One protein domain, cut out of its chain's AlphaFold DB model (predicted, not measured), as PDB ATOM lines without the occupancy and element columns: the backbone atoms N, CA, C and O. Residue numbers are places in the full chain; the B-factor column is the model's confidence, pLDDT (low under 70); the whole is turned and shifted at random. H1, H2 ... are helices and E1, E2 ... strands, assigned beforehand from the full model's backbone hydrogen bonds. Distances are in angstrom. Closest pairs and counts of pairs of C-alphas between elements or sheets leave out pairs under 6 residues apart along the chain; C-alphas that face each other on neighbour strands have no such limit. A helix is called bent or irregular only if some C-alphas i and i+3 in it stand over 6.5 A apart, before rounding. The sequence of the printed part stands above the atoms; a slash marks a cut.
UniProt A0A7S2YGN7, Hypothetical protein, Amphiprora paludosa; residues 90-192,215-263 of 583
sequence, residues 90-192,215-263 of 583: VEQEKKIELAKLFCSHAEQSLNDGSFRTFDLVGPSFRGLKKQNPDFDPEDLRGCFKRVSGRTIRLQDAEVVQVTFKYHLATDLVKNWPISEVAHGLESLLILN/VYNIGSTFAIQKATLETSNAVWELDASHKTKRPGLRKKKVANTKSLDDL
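This is residues 90 to 192 and 215 to 263 of the 583 residues of the protein "Hypothetical protein" of Amphiprora paludosa (UniProt A0A7S2YGN7). A twisted sheet of seven antiparallel strands has two helices, H1 and H4, side by side over one face and no named helix over the other. Two short helices, H2 and H3, sit off the sheet, beyond one end of its strands. The printed part has 152 residues, with four named helices and seven named strands in the order H1 E1 H2 H3 E2 E3 E4 H4 E5 E6 E7; across the sheet the order is E4 E3 E2 E1 E5 E6 E7. The class is mixed, helices and strands, in two layers, with helices on one face of a sheet. The whole is compact, with a radius of gyration of the C-alphas of 16.2 A and spans of 49 by 34 by 29 A.

Inner strand E1, residues 115 to 121, is antiparallel to E5, residues 226 to 231, with N 119 and O 228 within hydrogen-bond range at 2.8 A. On its other side is E2, residues 144 to 154, with N 120 and O 147 at 2.8 A. E2, E3, residues 157 to 166, and E4, residues 172 to 177, form a meander, each strand the antiparallel neighbour of the one before; N 161 and O 150 are 2.8 A apart, N 162 and O 174 2.8 A. E5, E6, residues 234 to 239, and E7, residues 249 to 253, form another, with N 229 and O 236 at 2.8 A and N 237 and O 250 at 2.9 A. E4 and E7 are the edge strands. H1, residues 90 to 111, is on the sheet at a height of 9.2 A, over E1, E5 and E6. H4, residues 178 to 189, is on the same face at a height of 8.9 A, over E2. H1 and H4 touch, opposite ways at a shallow tilt of 19 degrees; their closest C-alphas, of Cys 103 and Ala 182, are 5.3 A apart. H2, residues 125 to 131, and H3, residues 137 to 140, are close but not clearly touching, with the closest C-alphas, of Phe 125 and Pro 137, 6.5 A apart; neither is on the sheet. Every O i to N i+4 pair is within hydrogen-bond range in H1, 2 of 3 in H2 and 6 of 8 in H4; H3 is too short for one.

H1 begins at C-alpha 90 (52.515, -33.244, 17.252) and is 31.8 A long. E3 measures 28.0 A and E2 26.0 A; E2 bends by 64 degrees at residue 151. H4, 17.7 A, is irregular: C-alphas 179 and 182 are 7.1 A apart. E7 ends at C-alpha 253 (46.451, -62.283, 12.463).

The C-alphas farthest apart, of Asp 134 and Asp 156, are 51.0 A apart. Residues 193 to 214 are not printed, and C-alphas 192 and 215 are 10.7 A apart across the cut, within the link from H4 to E5. Of the links printed whole, none is long. Mean pLDDT of the printed part is 76.3; 40 residues are under 70, among them 215 to 223, 240 to 247 and 255 to 263.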
ATOM      1  N   VAL A  90      51.828 -32.069  17.821       57.59
ATOM      2  CA  VAL A  90      52.515 -33.244  17.252       57.59
ATOM      3  C   VAL A  90      51.765 -34.564  17.513       57.59
ATOM      4  O   VAL A  90      51.773 -35.479  16.690       57.59
ATOM      5  N   GLU A  91      51.094 -34.699  18.659       61.59
ATOM      6  CA  GLU A  91      50.347 -35.913  19.013       61.59
ATOM      7  C   GLU A  91      48.984 -35.977  18.302       61.59
ATOM      8  O   GLU A  91      48.444 -37.064  18.092       61.59
ATOM      9  N   GLN A  92      48.445 -34.826  17.893       64.19
ATOM     10  CA  GLN A  92      47.206 -34.726  17.124       64.19
ATOM     11  C   GLN A  92      47.433 -35.051  15.642       64.19
ATOM     12  O   GLN A  92      46.676 -35.844  15.082       64.19
ATOM     13  N   GLU A  93      48.514 -34.552  15.038       70.19
ATOM     14  CA  GLU A  93      48.916 -34.898  13.664       70.19
ATOM     15  C   GLU A  93      49.125 -36.407  13.492       70.19
ATOM     16  O   GLU A  93      48.574 -37.020  12.576       70.19
ATOM     17  N   LYS A  94      49.816 -37.046  14.445       76.06
ATOM     18  CA  LYS A  94      50.035 -38.498  14.433       76.06
ATOM     19  C   LYS A  94      48.735 -39.309  14.512       76.06
ATOM     20  O   LYS A  94      48.645 -40.398  13.949       76.06
ATOM     21  N   LYS A  95      47.713 -38.817  15.220       73.44
ATOM     22  CA  LYS A  95      46.398 -39.485  15.296       73.44
ATOM     23  C   LYS A  95      45.645 -39.388  13.976       73.44
ATOM     24  O   LYS A  95      45.050 -40.376  13.556       73.44
ATOM     25  N   ILE A  96      45.716 -38.231  13.322       78.62
ATOM     26  CA  ILE A  96      45.143 -38.017  11.990       78.62
ATOM     27  C   ILE A  96      45.817 -38.955  10.982       78.62
ATOM     28  O   ILE A  96      45.128 -39.635  10.229       78.62
ATOM     29  N   GLU A  97      47.145 -39.063  11.013       82.38
ATOM     30  CA  GLU A  97      47.901 -39.971  10.143       82.38
ATOM     31  C   GLU A  97      47.494 -41.442  10.341       82.38
ATOM     32  O   GLU A  97      47.198 -42.145   9.376       82.38
ATOM     33  N   LEU A  98      47.396 -41.903  11.594       85.81
ATOM     34  CA  LEU A  98      46.965 -43.271  11.908       85.81
ATOM     35  C   LEU A  98      45.509 -43.548  11.504       85.81
ATOM     36  O   LEU A  98      45.199 -44.663  11.085       85.81
ATOM     37  N   ALA A  99      44.619 -42.559  11.614       84.25
ATOM     38  CA  ALA A  99      43.240 -42.673  11.150       84.25
ATOM     39  C   ALA A  99      43.161 -42.758   9.619       84.25
ATOM     40  O   ALA A  99      42.451 -43.617   9.103       84.25
ATOM     41  N   LYS A 100      43.951 -41.955   8.889       86.38
ATOM     42  CA  LYS A 100      44.064 -42.064   7.424       86.38
ATOM     43  C   LYS A 100      44.593 -43.430   7.001       86.38
ATOM     44  O   LYS A 100      44.063 -44.025   6.070       86.38
ATOM     45  N   LEU A 101      45.585 -43.956   7.720       89.75
ATOM     46  CA  LEU A 101      46.126 -45.292   7.472       89.75
ATOM     47  C   LEU A 101      45.099 -46.404   7.759       89.75
ATOM     48  O   LEU A 101      45.031 -47.395   7.040       89.75
ATOM     49  N   PHE A 102      44.264 -46.249   8.788       91.69
ATOM     50  CA  PHE A 102      43.140 -47.159   9.023       91.69
ATOM     51  C   PHE A 102      42.124 -47.111   7.870       91.69
ATOM     52  O   PHE A 102      41.699 -48.162   7.386       91.69
ATOM     53  N   CYS A 103      41.770 -45.912   7.395       90.38
ATOM     54  CA  CYS A 103      40.859 -45.739   6.263       90.38
ATOM     55  C   CYS A 103      41.420 -46.332   4.964       90.38
ATOM     56  O   CYS A 103      40.674 -46.983   4.239       90.38
ATOM     57  N   SER A 104      42.722 -46.189   4.698       90.75
ATOM     58  CA  SER A 104      43.341 -46.779   3.506       90.75
ATOM     59  C   SER A 104      43.356 -48.310   3.550       90.75
ATOM     60  O   SER A 104      43.143 -48.953   2.525       90.75
ATOM     61  N   HIS A 105      43.512 -48.923   4.730       92.75
ATOM     62  CA  HIS A 105      43.329 -50.370   4.876       92.75
ATOM     63  C   HIS A 105      41.880 -50.808   4.651       92.75
ATOM     64  O   HIS A 105      41.660 -51.873   4.074       92.75
ATOM     65  N   ALA A 106      40.896 -50.004   5.069       90.25
ATOM     66  CA  ALA A 106      39.492 -50.278   4.778       90.25
ATOM     67  C   ALA A 106      39.226 -50.219   3.266       90.25
ATOM     68  O   ALA A 106      38.671 -51.166   2.716       90.25
ATOM     69  N   GLU A 107      39.697 -49.168   2.591       92.56
ATOM     70  CA  GLU A 107      39.589 -48.999   1.137       92.56
ATOM     71  C   GLU A 107      40.259 -50.145   0.371       92.56
ATOM     72  O   GLU A 107      39.640 -50.764  -0.494       92.56
ATOM     73  N   GLN A 108      41.492 -50.499   0.742       91.69
ATOM     74  CA  GLN A 108      42.204 -51.628   0.151       91.69
ATOM     75  C   GLN A 108      41.418 -52.933   0.322       91.69
ATOM     76  O   GLN A 108      41.258 -53.670  -0.646       91.69
ATOM     77  N   SER A 109      40.890 -53.188   1.526       92.12
ATOM     78  CA  SER A 109      40.139 -54.414   1.809       92.12
ATOM     79  C   SER A 109      38.803 -54.507   1.065       92.12
ATOM     80  O   SER A 109      38.304 -55.596   0.797       92.12
ATOM     81  N   LEU A 110      38.198 -53.362   0.744       89.19
ATOM     82  CA  LEU A 110      36.986 -53.307  -0.067       89.19
ATOM     83  C   LEU A 110      37.308 -53.577  -1.540       89.19
ATOM     84  O   LEU A 110      36.597 -54.339  -2.185       89.19
ATOM     85  N   ASN A 111      38.409 -53.015  -2.046       88.31
ATOM     86  CA  ASN A 111      38.854 -53.208  -3.429       88.31
ATOM     87  C   ASN A 111      39.348 -54.637  -3.707       88.31
ATOM     88  O   ASN A 111      39.165 -55.142  -4.812       88.31
ATOM     89  N   ASP A 112      39.977 -55.292  -2.728       88.06
ATOM     90  CA  ASP A 112      40.473 -56.670  -2.854       88.06
ATOM     91  C   ASP A 112      39.461 -57.743  -2.397       88.06
ATOM     92  O   ASP A 112      39.762 -58.939  -2.436       88.06
ATOM     93  N   GLY A 113      38.261 -57.332  -1.964       84.56
ATOM     94  CA  GLY A 113      37.183 -58.217  -1.510       84.56
ATOM     95  C   GLY A 113      37.440 -58.915  -0.166       84.56
ATOM     96  O   GLY A 113      36.678 -59.802   0.228       84.56
ATOM     97  N   SER A 114      38.502 -58.552   0.561       88.44
ATOM     98  CA  SER A 114      38.818 -59.124   1.874       88.44
ATOM     99  C   SER A 114      38.032 -58.502   3.030       88.44
ATOM    100  O   SER A 114      38.037 -59.071   4.125       88.44
ATOM    101  N   PHE A 115      37.363 -57.365   2.827       90.56
ATOM    102  CA  PHE A 115      36.591 -56.666   3.857       90.56
ATOM    103  C   PHE A 115      35.516 -57.574   4.481       90.56
ATOM    104  O   PHE A 115      34.776 -58.272   3.784       90.56
ATOM    105  N   ARG A 116      35.404 -57.555   5.816       85.69
ATOM    106  CA  ARG A 116      34.341 -58.252   6.563       85.69
ATOM    107  C   ARG A 116      33.456 -57.273   7.316       85.69
ATOM    108  O   ARG A 116      32.246 -57.225   7.089       85.69
ATOM    109  N   THR A 117      34.046 -56.490   8.213       92.00
ATOM    110  CA  THR A 117      33.310 -55.512   9.013       92.00
ATOM    111  C   THR A 117      34.231 -54.419   9.538       92.00
ATOM    112  O   THR A 117      35.435 -54.621   9.679       92.00
ATOM    113  N   PHE A 118      33.660 -53.263   9.869       92.69
ATOM    114  CA  PHE A 118      34.301 -52.307  10.758       92.69
ATOM    115  C   PHE A 118      33.421 -52.036  11.977       92.69
ATOM    116  O   PHE A 118      32.192 -52.093  11.901       92.69
ATOM    117  N   ASP A 119      34.054 -51.674  13.086       91.06
ATOM    118  CA  ASP A 119      33.400 -51.293  14.329       91.06
ATOM    119  C   ASP A 119      34.098 -50.098  14.977       91.06
ATOM    120  O   ASP A 119      35.258 -50.174  15.376       91.06
ATOM    121  N   LEU A 120      33.378 -48.991  15.102       89.56
ATOM    122  CA  LEU A 120      33.829 -47.766  15.742       89.56
ATOM    123  C   LEU A 120      33.070 -47.578  17.054       89.56
ATOM    124  O   LEU A 120      31.841 -47.612  17.092       89.56
ATOM    125  N   VAL A 121      33.788 -47.350  18.144       87.62
ATOM    126  CA  VAL A 121      33.222 -47.258  19.491       87.62
ATOM    127  C   VAL A 121      33.417 -45.844  20.007       87.62
ATOM    128  O   VAL A 121      34.549 -45.374  20.129       87.62
ATOM    129  N   GLY A 122      32.314 -45.170  20.319       83.88
ATOM    130  CA  GLY A 122      32.337 -43.848  20.938       83.88
ATOM    131  C   GLY A 122      32.470 -43.903  22.463       83.88
ATOM    132  O   GLY A 122      32.757 -44.958  23.038       83.88
ATOM    133  N   PRO A 123      32.290 -42.771  23.160       80.88
ATOM    134  CA  PRO A 123      32.419 -42.714  24.609       80.88
ATOM    135  C   PRO A 123      31.400 -43.597  25.332       80.88
ATOM    136  O   PRO A 123      30.225 -43.667  24.979       80.88
ATOM    137  N   SER A 124      31.844 -44.249  26.406       83.88
ATOM    138  CA  SER A 124      30.972 -45.008  27.305       83.88
ATOM    139  C   SER A 124      30.541 -44.151  28.492       83.88
ATOM    140  O   SER A 124      31.396 -43.661  29.232       83.88
ATOM    141  N   PHE A 125      29.228 -44.063  28.741       79.88
ATOM    142  CA  PHE A 125      28.666 -43.398  29.924       79.88
ATOM    143  C   PHE A 125      29.289 -43.910  31.229       79.88
ATOM    144  O   PHE A 125      29.741 -43.122  32.051       79.88
ATOM    145  N   ARG A 126      29.414 -45.236  31.397       81.12
ATOM    146  CA  ARG A 126      30.052 -45.824  32.590       81.12
ATOM    147  C   ARG A 126      31.513 -45.389  32.735       81.12
ATOM    148  O   ARG A 126      31.988 -45.196  33.849       81.12
ATOM    149  N   GLY A 127      32.222 -45.244  31.614       80.56
ATOM    150  CA  GLY A 127      33.609 -44.781  31.594       80.56
ATOM    151  C   GLY A 127      33.746 -43.313  31.993       80.56
ATOM    152  O   GLY A 127      34.661 -42.981  32.742       80.56
ATOM    153  N   LEU A 128      32.829 -42.457  31.534       79.31
ATOM    154  CA  LEU A 128      32.802 -41.033  31.878       79.31
ATOM    155  C   LEU A 128      32.333 -40.801  33.317       79.31
ATOM    156  O   LEU A 128      33.017 -40.096  34.050       79.31
ATOM    157  N   LYS A 129      31.286 -41.497  33.773       78.38
ATOM    158  CA  LYS A 129      30.808 -41.450  35.164       78.38
ATOM    159  C   LYS A 129      31.860 -41.905  36.181       78.38
ATOM    160  O   LYS A 129      31.930 -41.390  37.288       78.38
ATOM    161  N   LYS A 130      32.729 -42.854  35.811       81.38
ATOM    162  CA  LYS A 130      33.866 -43.260  36.659       81.38
ATOM    163  C   LYS A 130      34.913 -42.148  36.820       81.38
ATOM    164  O   LYS A 130      35.654 -42.153  37.795       81.38
ATOM    165  N   GLN A 131      35.021 -41.242  35.849       75.25
ATOM    166  CA  GLN A 131      36.007 -40.156  35.843       75.25
ATOM    167  C   GLN A 131      35.446 -38.861  36.426       75.25
ATOM    168  O   GLN A 131      36.177 -38.130  37.083       75.25
ATOM    169  N   ASN A 132      34.162 -38.604  36.191       77.62
ATOM    170  CA  ASN A 132      33.399 -37.528  36.794       77.62
ATOM    171  C   ASN A 132      32.093 -38.125  37.357       77.62
ATOM    172  O   ASN A 132      31.187 -38.416  36.574       77.62
ATOM    173  N   PRO A 133      31.997 -38.363  38.678       80.62
ATOM    174  CA  PRO A 133      30.806 -38.937  39.307       80.62
ATOM    175  C   PRO A 133      29.512 -38.157  39.038       80.62
ATOM    176  O   PRO A 133      28.450 -38.779  38.967       80.62
ATOM    177  N   ASP A 134      29.628 -36.845  38.813       73.94
ATOM    178  CA  ASP A 134      28.519 -35.923  38.539       73.94
ATOM    179  C   ASP A 134      28.182 -35.815  37.039       73.94
ATOM    180  O   ASP A 134      27.421 -34.944  36.633       73.94
ATOM    181  N   PHE A 135      28.759 -36.675  36.189       74.25
ATOM    182  CA  PHE A 135      28.525 -36.652  34.744       74.25
ATOM    183  C   PHE A 135      27.072 -37.019  34.401       74.25
ATOM    184  O   PHE A 135      26.627 -38.141  34.686       74.25
ATOM    185  N   ASP A 136      26.363 -36.100  33.745       71.19
ATOM    186  CA  ASP A 136      24.973 -36.284  33.343       71.19
ATOM    187  C   ASP A 136      24.905 -37.141  32.062       71.19
ATOM    188  O   ASP A 136      25.577 -36.844  31.073       71.19
ATOM    189  N   PRO A 137      24.134 -38.246  32.030       68.69
ATOM    190  CA  PRO A 137      23.921 -39.005  30.800       68.69
ATOM    191  C   PRO A 137      23.341 -38.174  29.641       68.69
ATOM    192  O   PRO A 137      23.596 -38.525  28.487       68.69
ATOM    193  N   GLU A 138      22.613 -37.087  29.914       72.31
ATOM    194  CA  GLU A 138      22.109 -36.161  28.891       72.31
ATOM    195  C   GLU A 138      23.232 -35.450  28.121       72.31
ATOM    196  O   GLU A 138      23.061 -35.165  26.934       72.31
ATOM    197  N   ASP A 139      24.421 -35.286  28.713       69.75
ATOM    198  CA  ASP A 139      25.595 -34.707  28.039       69.75
ATOM    199  C   ASP A 139      26.100 -35.575  26.871       69.75
ATOM    200  O   ASP A 139      26.878 -35.117  26.034       69.75
ATOM    201  N   LEU A 140      25.678 -36.846  26.800       70.88
ATOM    202  CA  LEU A 140      25.977 -37.752  25.689       70.88
ATOM    203  C   LEU A 140      24.876 -37.805  24.630       70.88
ATOM    204  O   LEU A 140      25.063 -38.500  23.630       70.88
ATOM    205  N   ARG A 141      23.730 -37.142  24.824       67.69
ATOM    206  CA  ARG A 141      22.599 -37.248  23.895       67.69
ATOM    207  C   ARG A 141      23.035 -36.904  22.469       67.69
ATOM    208  O   ARG A 141      23.579 -35.838  22.200       67.69
ATOM    209  N   GLY A 142      22.788 -37.824  21.538       65.19
ATOM    210  CA  GLY A 142      23.162 -37.660  20.130       65.19
ATOM    211  C   GLY A 142      24.640 -37.921  19.813       65.19
ATOM    212  O   GLY A 142      25.009 -37.918  18.641       65.19
ATOM    213  N   CYS A 143      25.490 -38.217  20.802       74.50
ATOM    214  CA  CYS A 143      26.836 -38.728  20.551       74.50
ATOM    215  C   CYS A 143      26.778 -40.176  20.051       74.50
ATOM    216  O   CYS A 143      25.937 -40.975  20.484       74.50
ATOM    217  N   PHE A 144      27.723 -40.550  19.185       80.06
ATOM    218  CA  PHE A 144      27.864 -41.933  18.743       80.06
ATOM    219  C   PHE A 144      28.223 -42.829  19.927       80.06
ATOM    220  O   PHE A 144      29.241 -42.648  20.588       80.06
ATOM    221  N   LYS A 145      27.398 -43.839  20.174       84.06
ATOM    222  CA  LYS A 145      27.713 -44.949  21.070       84.06
ATOM    223  C   LYS A 145      28.553 -45.989  20.337       84.06
ATOM    224  O   LYS A 145      29.538 -46.485  20.881       84.06
ATOM    225  N   ARG A 146      28.152 -46.325  19.109       87.81
ATOM    226  CA  ARG A 146      28.808 -47.327  18.265       87.81
ATOM    227  C   ARG A 146      28.418 -47.124  16.802       87.81
ATOM    228  O   ARG A 146      27.253 -46.849  16.539       87.81
ATOM    229  N   VAL A 147      29.346 -47.295  15.871       87.38
ATOM    230  CA  VAL A 147      29.078 -47.297  14.427       87.38
ATOM    231  C   VAL A 147      29.688 -48.554  13.830       87.38
ATOM    232  O   VAL A 147      30.890 -48.752  13.952       87.38
ATOM    233  N   SER A 148      28.886 -49.403  13.199       91.94
ATOM    234  CA  SER A 148      29.363 -50.672  12.638       91.94
ATOM    235  C   SER A 148      28.940 -50.831  11.187       91.94
ATOM    236  O   SER A 148      27.777 -50.573  10.869       91.94
ATOM    237  N   GLY A 149      29.848 -51.299  10.335       89.75
ATOM    238  CA  GLY A 149      29.593 -51.540   8.918       89.75
ATOM    239  C   GLY A 149      29.856 -52.982   8.516       89.75
ATOM    240  O   GLY A 149      30.786 -53.607   9.021       89.75
ATOM    241  N   ARG A 150      29.042 -53.511   7.603       86.69
ATOM    242  CA  ARG A 150      29.203 -54.848   7.012       86.69
ATOM    243  C   ARG A 150      28.767 -54.833   5.552       86.69
ATOM    244  O   ARG A 150      27.851 -54.087   5.202       86.69
ATOM    245  N   THR A 151      29.379 -55.665   4.725       84.88
ATOM    246  CA  THR A 151      28.999 -55.760   3.314       84.88
ATOM    247  C   THR A 151      27.669 -56.491   3.151       84.88
ATOM    248  O   THR A 151      27.405 -57.484   3.830       84.88
ATOM    249  N   ILE A 152      26.812 -55.974   2.273       81.38
ATOM    250  CA  ILE A 152      25.546 -56.583   1.864       81.38
ATOM    251  C   ILE A 152      25.359 -56.423   0.351       81.38
ATOM    252  O   ILE A 152      25.949 -55.540  -0.272       81.38
ATOM    253  N   ARG A 153      24.478 -57.234  -0.238       81.06
ATOM    254  CA  ARG A 153      24.080 -57.115  -1.645       81.06
ATOM    255  C   ARG A 153      22.650 -56.581  -1.734       81.06
ATOM    256  O   ARG A 153      21.745 -57.148  -1.130       81.06
ATOM    257  N   LEU A 154      22.441 -55.493  -2.472       71.44
ATOM    258  CA  LEU A 154      21.131 -54.885  -2.729       71.44
ATOM    259  C   LEU A 154      20.941 -54.694  -4.232       71.44
ATOM    260  O   LEU A 154      21.718 -53.970  -4.839       71.44
ATOM    261  N   GLN A 155      19.891 -55.290  -4.810       67.06
ATOM    262  CA  GLN A 155      19.504 -55.086  -6.221       67.06
ATOM    263  C   GLN A 155      20.705 -55.170  -7.187       67.06
ATOM    264  O   GLN A 155      20.927 -54.274  -7.993       67.06
ATOM    265  N   ASP A 156      21.508 -56.228  -7.035       70.88
ATOM    266  CA  ASP A 156      22.731 -56.506  -7.806       70.88
ATOM    267  C   ASP A 156      23.937 -55.576  -7.597       70.88
ATOM    268  O   ASP A 156      24.977 -55.797  -8.213       70.88
ATOM    269  N   ALA A 157      23.871 -54.632  -6.655       76.12
ATOM    270  CA  ALA A 157      25.014 -53.839  -6.211       76.12
ATOM    271  C   ALA A 157      25.503 -54.279  -4.823       76.12
ATOM    272  O   ALA A 157      24.715 -54.512  -3.899       76.12
ATOM    273  N   GLU A 158      26.820 -54.380  -4.661       84.00
ATOM    274  CA  GLU A 158      27.452 -54.587  -3.362       84.00
ATOM    275  C   GLU A 158      27.630 -53.233  -2.664       84.00
ATOM    276  O   GLU A 158      28.133 -52.268  -3.241       84.00
ATOM    277  N   VAL A 159      27.159 -53.141  -1.423       89.88
ATOM    278  CA  VAL A 159      27.206 -51.921  -0.609       89.88
ATOM    279  C   VAL A 159      27.581 -52.272   0.824       89.88
ATOM    280  O   VAL A 159      27.412 -53.409   1.265       89.88
ATOM    281  N   VAL A 160      28.033 -51.292   1.599       87.94
ATOM    282  CA  VAL A 160      28.277 -51.475   3.032       87.94
ATOM    283  C   VAL A 160      27.102 -50.909   3.817       87.94
ATOM    284  O   VAL A 160      26.851 -49.706   3.826       87.94
ATOM    285  N   GLN A 161      26.361 -51.777   4.502       89.38
ATOM    286  CA  GLN A 161      25.329 -51.353   5.442       89.38
ATOM    287  C   GLN A 161      25.988 -50.874   6.730       89.38
ATOM    288  O   GLN A 161      26.635 -51.656   7.430       89.38
ATOM    289  N   VAL A 162      25.776 -49.606   7.064       87.50
ATOM    290  CA  VAL A 162      26.314 -48.943   8.249       87.50
ATOM    291  C   VAL A 162      25.195 -48.656   9.240       87.50
ATOM    292  O   VAL A 162      24.190 -48.024   8.914       87.50
ATOM    293  N   THR A 163      25.374 -49.132  10.466       85.00
ATOM    294  CA  THR A 163      24.469 -48.907  11.598       85.00
ATOM    295  C   THR A 163      25.104 -47.918  12.562       85.00
ATOM    296  O   THR A 163      26.192 -48.171  13.077       85.00
ATOM    297  N   PHE A 164      24.405 -46.825  12.845       83.50
ATOM    298  CA  PHE A 164      24.787 -45.791  13.798       83.50
ATOM    299  C   PHE A 164      23.933 -45.940  15.047       83.50
ATOM    300  O   PHE A 164      22.711 -45.806  14.992       83.50
ATOM    301  N   LYS A 165      24.584 -46.204  16.176       83.25
ATOM    302  CA  LYS A 165      23.947 -46.219  17.486       83.25
ATOM    303  C   LYS A 165      24.282 -44.958  18.241       83.25
ATOM    304  O   LYS A 165      25.463 -44.625  18.374       83.25
ATOM    305  N   TYR A 166      23.266 -44.319  18.796       78.56
ATOM    306  CA  TYR A 166      23.419 -43.079  19.549       78.56
ATOM    307  C   TYR A 166      23.165 -43.299  21.039       78.56
ATOM    308  O   TYR A 166      22.516 -44.259  21.458       78.56
ATOM    309  N   HIS A 167      23.698 -42.413  21.876       75.25
ATOM    310  CA  HIS A 167      23.227 -42.305  23.255       75.25
ATOM    311  C   HIS A 167      21.955 -41.461  23.286       75.25
ATOM    312  O   HIS A 167      21.931 -40.363  22.732       75.25
ATOM    313  N   LEU A 168      20.910 -41.985  23.934       67.44
ATOM    314  CA  LEU A 168      19.640 -41.287  24.194       67.44
ATOM    315  C   LEU A 168      18.984 -40.660  22.944       67.44
ATOM    316  O   LEU A 168      18.268 -39.667  23.045       67.44
ATOM    317  N   ALA A 169      19.226 -41.236  21.764       66.81
ATOM    318  CA  ALA A 169      18.654 -40.798  20.496       66.81
ATOM    319  C   ALA A 169      18.406 -42.005  19.577       66.81
ATOM    320  O   ALA A 169      18.929 -43.092  19.820       66.81
ATOM    321  N   THR A 170      17.590 -41.817  18.539       67.12
ATOM    322  CA  THR A 170      17.187 -42.887  17.615       67.12
ATOM    323  C   THR A 170      18.370 -43.376  16.786       67.12
ATOM    324  O   THR A 170      19.056 -42.560  16.165       67.12
ATOM    325  N   ASP A 171      18.568 -44.696  16.756       77.94
ATOM    326  CA  ASP A 171      19.551 -45.380  15.912       77.94
ATOM    327  C   ASP A 171      19.224 -45.196  14.419       77.94
ATOM    328  O   ASP A 171      18.062 -45.126  14.017       77.94
ATOM    329  N   LEU A 172      20.256 -45.149  13.577       75.62
ATOM    330  CA  LEU A 172      20.125 -44.936  12.135       75.62
ATOM    331  C   LEU A 172      20.813 -46.063  11.364       75.62
ATOM    332  O   LEU A 172      21.883 -46.525  11.750       75.62
ATOM    333  N   VAL A 173      20.236 -46.476  10.236       81.06
ATOM    334  CA  VAL A 173      20.869 -47.414   9.298       81.06
ATOM    335  C   VAL A 173      20.944 -46.764   7.921       81.06
ATOM    336  O   VAL A 173      19.957 -46.208   7.437       81.06
ATOM    337  N   LYS A 174      22.116 -46.825   7.290       81.31
ATOM    338  CA  LYS A 174      22.364 -46.336   5.928       81.31
ATOM    339  C   LYS A 174      23.099 -47.399   5.128       81.31
ATOM    340  O   LYS A 174      23.806 -48.224   5.694       81.31
ATOM    341  N   ASN A 175      22.947 -47.358   3.812       87.94
ATOM    342  CA  ASN A 175      23.715 -48.196   2.900       87.94
ATOM    343  C   ASN A 175      24.672 -47.277   2.146       87.94
ATOM    344  O   ASN A 175      24.216 -46.372   1.451       87.94
ATOM    345  N   TRP A 176      25.968 -47.473   2.346       87.81
ATOM    346  CA  TRP A 176      27.020 -46.703   1.696       87.81
ATOM    347  C   TRP A 176      27.505 -47.447   0.449       87.81
ATOM    348  O   TRP A 176      27.842 -48.631   0.556       87.81
ATOM    349  N   PRO A 177      27.568 -46.789  -0.721       88.44
ATOM    350  CA  PRO A 177      28.324 -47.304  -1.855       88.44
ATOM    351  C   PRO A 177      29.757 -47.624  -1.428       88.44
ATOM    352  O   PRO A 177      30.329 -46.887  -0.627       88.44
ATOM    353  N   ILE A 178      30.354 -48.693  -1.968       87.81
ATOM    354  CA  ILE A 178      31.730 -49.102  -1.623       87.81
ATOM    355  C   ILE A 178      32.718 -47.931  -1.758       87.81
ATOM    356  O   ILE A 178      33.546 -47.720  -0.874       87.81
ATOM    357  N   SER A 179      32.561 -47.117  -2.807       85.06
ATOM    358  CA  SER A 179      33.385 -45.934  -3.080       85.06
ATOM    359  C   SER A 179      33.304 -44.841  -2.009       85.06
ATOM    360  O   SER A 179      34.208 -44.020  -1.909       85.06
ATOM    361  N   GLU A 180      32.243 -44.802  -1.201       84.38
ATOM    362  CA  GLU A 180      32.034 -43.769  -0.178       84.38
ATOM    363  C   GLU A 180      32.484 -44.209   1.222       84.38
ATOM    364  O   GLU A 180      32.581 -43.380   2.129       84.38
ATOM    365  N   VAL A 181      32.784 -45.497   1.426       85.81
ATOM    366  CA  VAL A 181      33.046 -46.046   2.767       85.81
ATOM    367  C   VAL A 181      34.301 -45.451   3.395       85.81
ATOM    368  O   VAL A 181      34.266 -45.056   4.560       85.81
ATOM    369  N   ALA A 182      35.393 -45.349   2.636       85.94
ATOM    370  CA  ALA A 182      36.650 -44.785   3.128       85.94
ATOM    371  C   ALA A 182      36.479 -43.318   3.553       85.94
ATOM    372  O   ALA A 182      36.879 -42.936   4.654       85.94
ATOM    373  N   HIS A 183      35.788 -42.527   2.728       81.31
ATOM    374  CA  HIS A 183      35.485 -41.127   3.015       81.31
ATOM    375  C   HIS A 183      34.549 -40.963   4.226       81.31
ATOM    376  O   HIS A 183      34.743 -40.080   5.066       81.31
ATOM    377  N   GLY A 184      33.554 -41.843   4.366       81.12
ATOM    378  CA  GLY A 184      32.661 -41.869   5.523       81.12
ATOM    379  C   GLY A 184      33.390 -42.215   6.825       81.12
ATOM    380  O   GLY A 184      33.164 -41.566   7.847       81.12
ATOM    381  N   LEU A 185      34.309 -43.186   6.799       85.25
ATOM    382  CA  LEU A 185      35.164 -43.523   7.943       85.25
ATOM    383  C   LEU A 185      36.102 -42.371   8.310       85.25
ATOM    384  O   LEU A 185      36.222 -42.035   9.488       85.25
ATOM    385  N   GLU A 186      36.713 -41.725   7.316       81.62
ATOM    386  CA  GLU A 186      37.560 -40.551   7.529       81.62
ATOM    387  C   GLU A 186      36.766 -39.406   8.170       81.62
ATOM    388  O   GLU A 186      37.214 -38.791   9.136       81.62
ATOM    389  N   SER A 187      35.531 -39.186   7.718       76.38
ATOM    390  CA  SER A 187      34.631 -38.179   8.285       76.38
ATOM    391  C   SER A 187      34.235 -38.467   9.736       76.38
ATOM    392  O   SER A 187      34.018 -37.542  10.515       76.38
ATOM    393  N   LEU A 188      34.140 -39.742  10.118       80.00
ATOM    394  CA  LEU A 188      33.821 -40.161  11.485       80.00
ATOM    395  C   LEU A 188      35.039 -40.123  12.423       80.00
ATOM    396  O   LEU A 188      34.873 -39.919  13.627       80.00
ATOM    397  N   LEU A 189      36.244 -40.338  11.886       77.81
ATOM    398  CA  LEU A 189      37.489 -40.450  12.654       77.81
ATOM    399  C   LEU A 189      38.303 -39.149  12.717       77.81
ATOM    400  O   LEU A 189      38.991 -38.925  13.711       77.81
ATOM    401  N   ILE A 190      38.253 -38.314  11.674       69.44
ATOM    402  CA  ILE A 190      39.171 -37.180  11.463       69.44
ATOM    403  C   ILE A 190      38.438 -35.836  11.429       69.44
ATOM    404  O   ILE A 190      38.841 -34.902  12.123       69.44
ATOM    405  N   LEU A 191      37.378 -35.711  10.626       54.84
ATOM    406  CA  LEU A 191      36.749 -34.415  10.348       54.84
ATOM    407  C   LEU A 191      35.756 -34.012  11.450       54.84
ATOM    408  O   LEU A 191      34.582 -34.377  11.430       54.84
ATOM    409  N   ASN A 192      36.230 -33.202  12.397       52.53
ATOM    410  CA  ASN A 192      35.387 -32.435  13.326       52.53
ATOM    411  C   ASN A 192      35.575 -30.912  13.192       52.53
ATOM    412  O   ASN A 192      35.044 -30.169  14.013       52.53
ATOM    413  N   VAL A 215      25.937 -32.018  19.083       44.09
ATOM    414  CA  VAL A 215      27.003 -31.367  19.837       44.09
ATOM    415  C   VAL A 215      28.201 -31.407  18.895       44.09
ATOM    416  O   VAL A 215      28.770 -32.472  18.652       44.09
ATOM    417  N   TYR A 216      28.522 -30.277  18.260       43.56
ATOM    418  CA  TYR A 216      29.798 -30.138  17.565       43.56
ATOM    419  C   TYR A 216      30.869 -30.518  18.585       43.56
ATOM    420  O   TYR A 216      30.877 -29.969  19.688       43.56
ATOM    421  N   ASN A 217      31.683 -31.524  18.261       46.75
ATOM    422  CA  ASN A 217      32.714 -32.076  19.135       46.75
ATOM    423  C   ASN A 217      33.808 -31.024  19.380       46.75
ATOM    424  O   ASN A 217      34.925 -31.157  18.892       46.75
ATOM    425  N   ILE A 218      33.525 -29.978  20.154       42.28
ATOM    426  CA  ILE A 218      34.512 -28.972  20.567       42.28
ATOM    427  C   ILE A 218      35.272 -29.526  21.788       42.28
ATOM    428  O   ILE A 218      35.422 -28.884  22.823       42.28
ATOM    429  N   GLY A 219      35.684 -30.792  21.700       48.03
ATOM    430  CA  GLY A 219      36.295 -31.523  22.796       48.03
ATOM    431  C   GLY A 219      36.536 -32.994  22.475       48.03
ATOM    432  O   GLY A 219      35.638 -33.743  22.097       48.03
ATOM    433  N   SER A 220      37.763 -33.420  22.747       53.47
ATOM    434  CA  SER A 220      38.310 -34.778  22.663       53.47
ATOM    435  C   SER A 220      37.556 -35.871  23.446       53.47
ATOM    436  O   SER A 220      37.881 -37.056  23.356       53.47
ATOM    437  N   THR A 221      36.567 -35.498  24.254       47.12
ATOM    438  CA  THR A 221      35.839 -36.405  25.152       47.12
ATOM    439  C   THR A 221      34.698 -37.152  24.455       47.12
ATOM    440  O   THR A 221      34.356 -38.258  24.880       47.12
ATOM    441  N   PHE A 222      34.152 -36.588  23.374       52.16
ATOM    442  CA  PHE A 222      32.935 -37.068  22.707       52.16
ATOM    443  C   PHE A 222      33.181 -37.751  21.347       52.16
ATOM    444  O   PHE A 222      32.251 -38.264  20.727       52.16
ATOM    445  N   ALA A 223      34.445 -37.820  20.918       69.06
ATOM    446  CA  ALA A 223      34.872 -38.480  19.689       69.06
ATOM    447  C   ALA A 223      34.916 -40.017  19.806       69.06
ATOM    448  O   ALA A 223      34.900 -40.596  20.899       69.06
ATOM    449  N   ILE A 224      35.015 -40.679  18.650       79.12
ATOM    450  CA  ILE A 224      35.268 -42.120  18.550       79.12
ATOM    451  C   ILE A 224      36.569 -42.453  19.283       79.12
ATOM    452  O   ILE A 224      37.605 -41.837  19.063       79.12
ATOM    453  N   GLN A 225      36.509 -43.428  20.186       80.50
ATOM    454  CA  GLN A 225      37.620 -43.800  21.060       80.50
ATOM    455  C   GLN A 225      38.417 -44.981  20.515       80.50
ATOM    456  O   GLN A 225      39.610 -45.095  20.786       80.50
ATOM    457  N   LYS A 226      37.763 -45.890  19.792       86.69
ATOM    458  CA  LYS A 226      38.390 -47.083  19.217       86.69
ATOM    459  C   LYS A 226      37.765 -47.394  17.870       86.69
ATOM    460  O   LYS A 226      36.562 -47.211  17.711       86.69
ATOM    461  N   ALA A 227      38.567 -47.908  16.951       90.06
ATOM    462  CA  ALA A 227      38.104 -48.423  15.675       90.06
ATOM    463  C   ALA A 227      38.729 -49.793  15.409       90.06
ATOM    464  O   ALA A 227      39.908 -50.006  15.679       90.06
ATOM    465  N   THR A 228      37.931 -50.725  14.908       93.00
ATOM    466  CA  THR A 228      38.360 -52.067  14.514       93.00
ATOM    467  C   THR A 228      37.934 -52.300  13.076       93.00
ATOM    468  O   THR A 228      36.801 -51.989  12.724       93.00
ATOM    469  N   LEU A 229      38.826 -52.827  12.247       92.00
ATOM    470  CA  LEU A 229      38.541 -53.280  10.889       92.00
ATOM    471  C   LEU A 229      38.928 -54.751  10.805       92.00
ATOM    472  O   LEU A 229      40.081 -55.109  11.042       92.00
ATOM    473  N   GLU A 230      37.969 -55.592  10.455       89.56
ATOM    474  CA  GLU A 230      38.175 -57.014  10.235       89.56
ATOM    475  C   GLU A 230      38.176 -57.303   8.738       89.56
ATOM    476  O   GLU A 230      37.255 -56.933   8.003       89.56
ATOM    477  N   THR A 231      39.219 -57.995   8.296       89.38
ATOM    478  CA  THR A 231      39.336 -58.556   6.954       89.38
ATOM    479  C   THR A 231      39.483 -60.071   7.051       89.38
ATOM    480  O   THR A 231      39.716 -60.620   8.129       89.38
ATOM    481  N   SER A 232      39.381 -60.778   5.926       84.38
ATOM    482  CA  SER A 232      39.585 -62.232   5.871       84.38
ATOM    483  C   SER A 232      40.947 -62.681   6.415       84.38
ATOM    484  O   SER A 232      41.074 -63.810   6.882       84.38
ATOM    485  N   ASN A 233      41.949 -61.796   6.399       83.81
ATOM    486  CA  ASN A 233      43.343 -62.140   6.671       83.81
ATOM    487  C   ASN A 233      43.954 -61.371   7.854       83.81
ATOM    488  O   ASN A 233      45.030 -61.739   8.340       83.81
ATOM    489  N   ALA A 234      43.317 -60.296   8.326       88.25
ATOM    490  CA  ALA A 234      43.834 -59.479   9.417       88.25
ATOM    491  C   ALA A 234      42.733 -58.746  10.191       88.25
ATOM    492  O   ALA A 234      41.678 -58.425   9.656       88.25
ATOM    493  N   VAL A 235      43.035 -58.407  11.442       90.25
ATOM    494  CA  VAL A 235      42.251 -57.458  12.240       90.25
ATOM    495  C   VAL A 235      43.121 -56.244  12.538       90.25
ATOM    496  O   VAL A 235      44.224 -56.386  13.074       90.25
ATOM    497  N   TRP A 236      42.635 -55.060  12.186       91.00
ATOM    498  CA  TRP A 236      43.283 -53.780  12.446       91.00
ATOM    499  C   TRP A 236      42.567 -53.065  13.586       91.00
ATOM    500  O   TRP A 236      41.385 -52.763  13.482       91.00
ATOM    501  N   GLU A 237      43.281 -52.777  14.669       90.81
ATOM    502  CA  GLU A 237      42.753 -52.059  15.830       90.81
ATOM    503  C   GLU A 237      43.436 -50.697  15.945       90.81
ATOM    504  O   GLU A 237      44.648 -50.621  16.164       90.81
ATOM    505  N   LEU A 238      42.658 -49.627  15.816       88.44
ATOM    506  CA  LEU A 238      43.074 -48.247  16.020       88.44
ATOM    507  C   LEU A 238      42.583 -47.758  17.387       88.44
ATOM    508  O   LEU A 238      41.383 -47.738  17.675       88.44
ATOM    509  N   ASP A 239      43.517 -47.308  18.220       83.62
ATOM    510  CA  ASP A 239      43.191 -46.527  19.412       83.62
ATOM    511  C   ASP A 239      43.104 -45.042  19.036       83.62
ATOM    512  O   ASP A 239      44.122 -44.359  18.895       83.62
ATOM    513  N   ALA A 240      41.873 -44.565  18.848       69.44
ATOM    514  CA  ALA A 240      41.554 -43.173  18.536       69.44
ATOM    515  C   ALA A 240      41.304 -42.337  19.807       69.44
ATOM    516  O   ALA A 240      40.890 -41.180  19.739       69.44
ATOM    517  N   SER A 241      41.550 -42.896  20.999       68.81
ATOM    518  CA  SER A 241      41.279 -42.200  22.247       68.81
ATOM    519  C   SER A 241      42.214 -41.008  22.408       68.81
ATOM    520  O   SER A 241      43.440 -41.085  22.300       68.81
ATOM    521  N   HIS A 242      41.651 -39.869  22.789       59.59
ATOM    522  CA  HIS A 242      42.460 -38.704  23.123       59.59
ATOM    523  C   HIS A 242      43.266 -38.864  24.423       59.59
ATOM    524  O   HIS A 242      44.160 -38.066  24.678       59.59
ATOM    525  N   LYS A 243      42.987 -39.899  25.226       57.81
ATOM    526  CA  LYS A 243      43.624 -40.141  26.534       57.81
ATOM    527  C   LYS A 243      44.886 -40.997  26.458       57.81
ATOM    528  O   LYS A 243      45.631 -41.068  27.436       57.81
ATOM    529  N   THR A 244      45.131 -41.674  25.340       57.25
ATOM    530  CA  THR A 244      46.292 -42.552  25.203       57.25
ATOM    531  C   THR A 244      47.523 -41.743  24.801       57.25
ATOM    532  O   THR A 244      47.542 -41.126  23.745       57.25
ATOM    533  N   LYS A 245      48.577 -41.799  25.634       54.81
ATOM    534  CA  LYS A 245      49.912 -41.210  25.362       54.81
ATOM    535  C   LYS A 245      50.678 -41.918  24.227       54.81
ATOM    536  O   LYS A 245      51.836 -41.613  23.955       54.81
ATOM    537  N   ARG A 246      50.092 -42.981  23.668       60.69
ATOM    538  CA  ARG A 246      50.654 -43.847  22.622       60.69
ATOM    539  C   ARG A 246      49.515 -44.329  21.713       60.69
ATOM    540  O   ARG A 246      49.141 -45.500  21.811       60.69
ATOM    541  N   PRO A 247      48.924 -43.449  20.883       67.12
ATOM    542  CA  PRO A 247      48.004 -43.891  19.842       67.12
ATOM    543  C   PRO A 247      48.732 -44.878  18.925       67.12
ATOM    544  O   PRO A 247      49.923 -44.717  18.638       67.12
ATOM    545  N   GLY A 248      48.039 -45.929  18.508       80.44
ATOM    546  CA  GLY A 248      48.636 -46.971  17.688       80.44
ATOM    547  C   GLY A 248      47.596 -47.706  16.865       80.44
ATOM    548  O   GLY A 248      46.484 -47.946  17.331       80.44
ATOM    549  N   LEU A 249      48.006 -48.073  15.655       87.06
ATOM    550  CA  LEU A 249      47.303 -49.000  14.785       87.06
ATOM    551  C   LEU A 249      47.991 -50.363  14.900       87.06
ATOM    552  O   LEU A 249      49.185 -50.489  14.626       87.06
ATOM    553  N   ARG A 250      47.266 -51.381  15.362       89.06
ATOM    554  CA  ARG A 250      47.794 -52.738  15.549       89.06
ATOM    555  C   ARG A 250      47.182 -53.680  14.529       89.06
ATOM    556  O   ARG A 250      45.964 -53.761  14.435       89.06
ATOM    557  N   LYS A 251      48.026 -54.447  13.839       90.56
ATOM    558  CA  LYS A 251      47.609 -55.566  12.991       90.56
ATOM    559  C   LYS A 251      47.713 -56.870  13.776       90.56
ATOM    560  O   LYS A 251      48.791 -57.209  14.263       90.56
ATOM    561  N   LYS A 252      46.622 -57.622  13.872       88.31
ATOM    562  CA  LYS A 252      46.594 -58.994  14.394       88.31
ATOM    563  C   LYS A 252      46.297 -59.967  13.256       88.31
ATOM    564  O   LYS A 252      45.541 -59.640  12.342       88.31
ATOM    565  N   LYS A 253      46.891 -61.164  13.309       78.88
ATOM    566  CA  LYS A 253      46.451 -62.283  12.463       78.88
ATOM    567  C   LYS A 253      45.095 -62.767  12.966       78.88
ATOM    568  O   LYS A 253      44.871 -62.792  14.176       78.88
ATOM    569  N   VAL A 254      44.223 -63.160  12.045       71.88
ATOM    570  CA  VAL A 254      42.950 -63.801  12.387       71.88
ATOM    571  C   VAL A 254      43.276 -65.111  13.113       71.88
ATOM    572  O   VAL A 254      43.933 -65.990  12.557       71.88
ATOM    573  N   ALA A 255      42.914 -65.212  14.393       54.09
ATOM    574  CA  ALA A 255      43.066 -66.446  15.156       54.09
ATOM    575  C   ALA A 255      42.008 -67.432  14.663       54.09
ATOM    576  O   ALA A 255      40.838 -67.082  14.735       54.09
ATOM    577  N   ASN A 256      42.449 -68.597  14.166       43.81
ATOM    578  CA  ASN A 256      41.689 -69.723  13.600       43.81
ATOM    579  C   ASN A 256      40.178 -69.703  13.919       43.81
ATOM    580  O   ASN A 256      39.676 -70.441  14.767       43.81
ATOM    581  N   THR A 257      39.451 -68.818  13.247       39.91
ATOM    582  CA  THR A 257      37.999 -68.813  13.196       39.91
ATOM    583  C   THR A 257      37.633 -69.902  12.214       39.91
ATOM    584  O   THR A 257      38.214 -69.951  11.130       39.91
ATOM    585  N   LYS A 258      36.705 -70.778  12.621       35.47
ATOM    586  CA  LYS A 258      35.991 -71.715  11.746       35.47
ATOM    587  C   LYS A 258      35.940 -71.179  10.314       35.47
ATOM    588  O   LYS A 258      35.564 -70.022  10.115       35.47
ATOM    589  N   SER A 259      36.372 -72.012   9.371       32.59
ATOM    590  CA  SER A 259      36.324 -71.765   7.930       32.59
ATOM    591  C   SER A 259      35.092 -70.947   7.546       32.59
ATOM    592  O   SER A 259      33.979 -71.272   7.948       32.59
ATOM    593  N   LEU A 260      35.305 -69.894   6.759       41.00
ATOM    594  CA  LEU A 260      34.264 -68.993   6.259       41.00
ATOM    595  C   LEU A 260      33.219 -69.668   5.355       41.00
ATOM    596  O   LEU A 260      32.233 -69.021   5.027       41.00
ATOM    597  N   ASP A 261      33.365 -70.955   5.035       35.12
ATOM    598  CA  ASP A 261      32.258 -71.756   4.495       35.12
ATOM    599  C   ASP A 261      31.113 -71.924   5.515       35.12
ATOM    600  O   ASP A 261      29.967 -72.129   5.132       35.12
ATOM    601  N   ASP A 262      31.395 -71.749   6.812       35.25
ATOM    602  CA  ASP A 262      30.427 -71.796   7.921       35.25
ATOM    603  C   ASP A 262      29.993 -70.382   8.387       35.25
ATOM    604  O   ASP A 262      29.160 -70.213   9.279       35.25
ATOM    605  N   LEU A 263      30.553 -69.333   7.771       35.53
ATOM    606  CA  LEU A 263      30.157 -67.934   7.948       35.53
ATOM    607  C   LEU A 263      29.657 -67.406   6.612       35.53
ATOM    608  O   LEU A 263      30.322 -66.634   5.927       35.53
TER     609      LEU A 263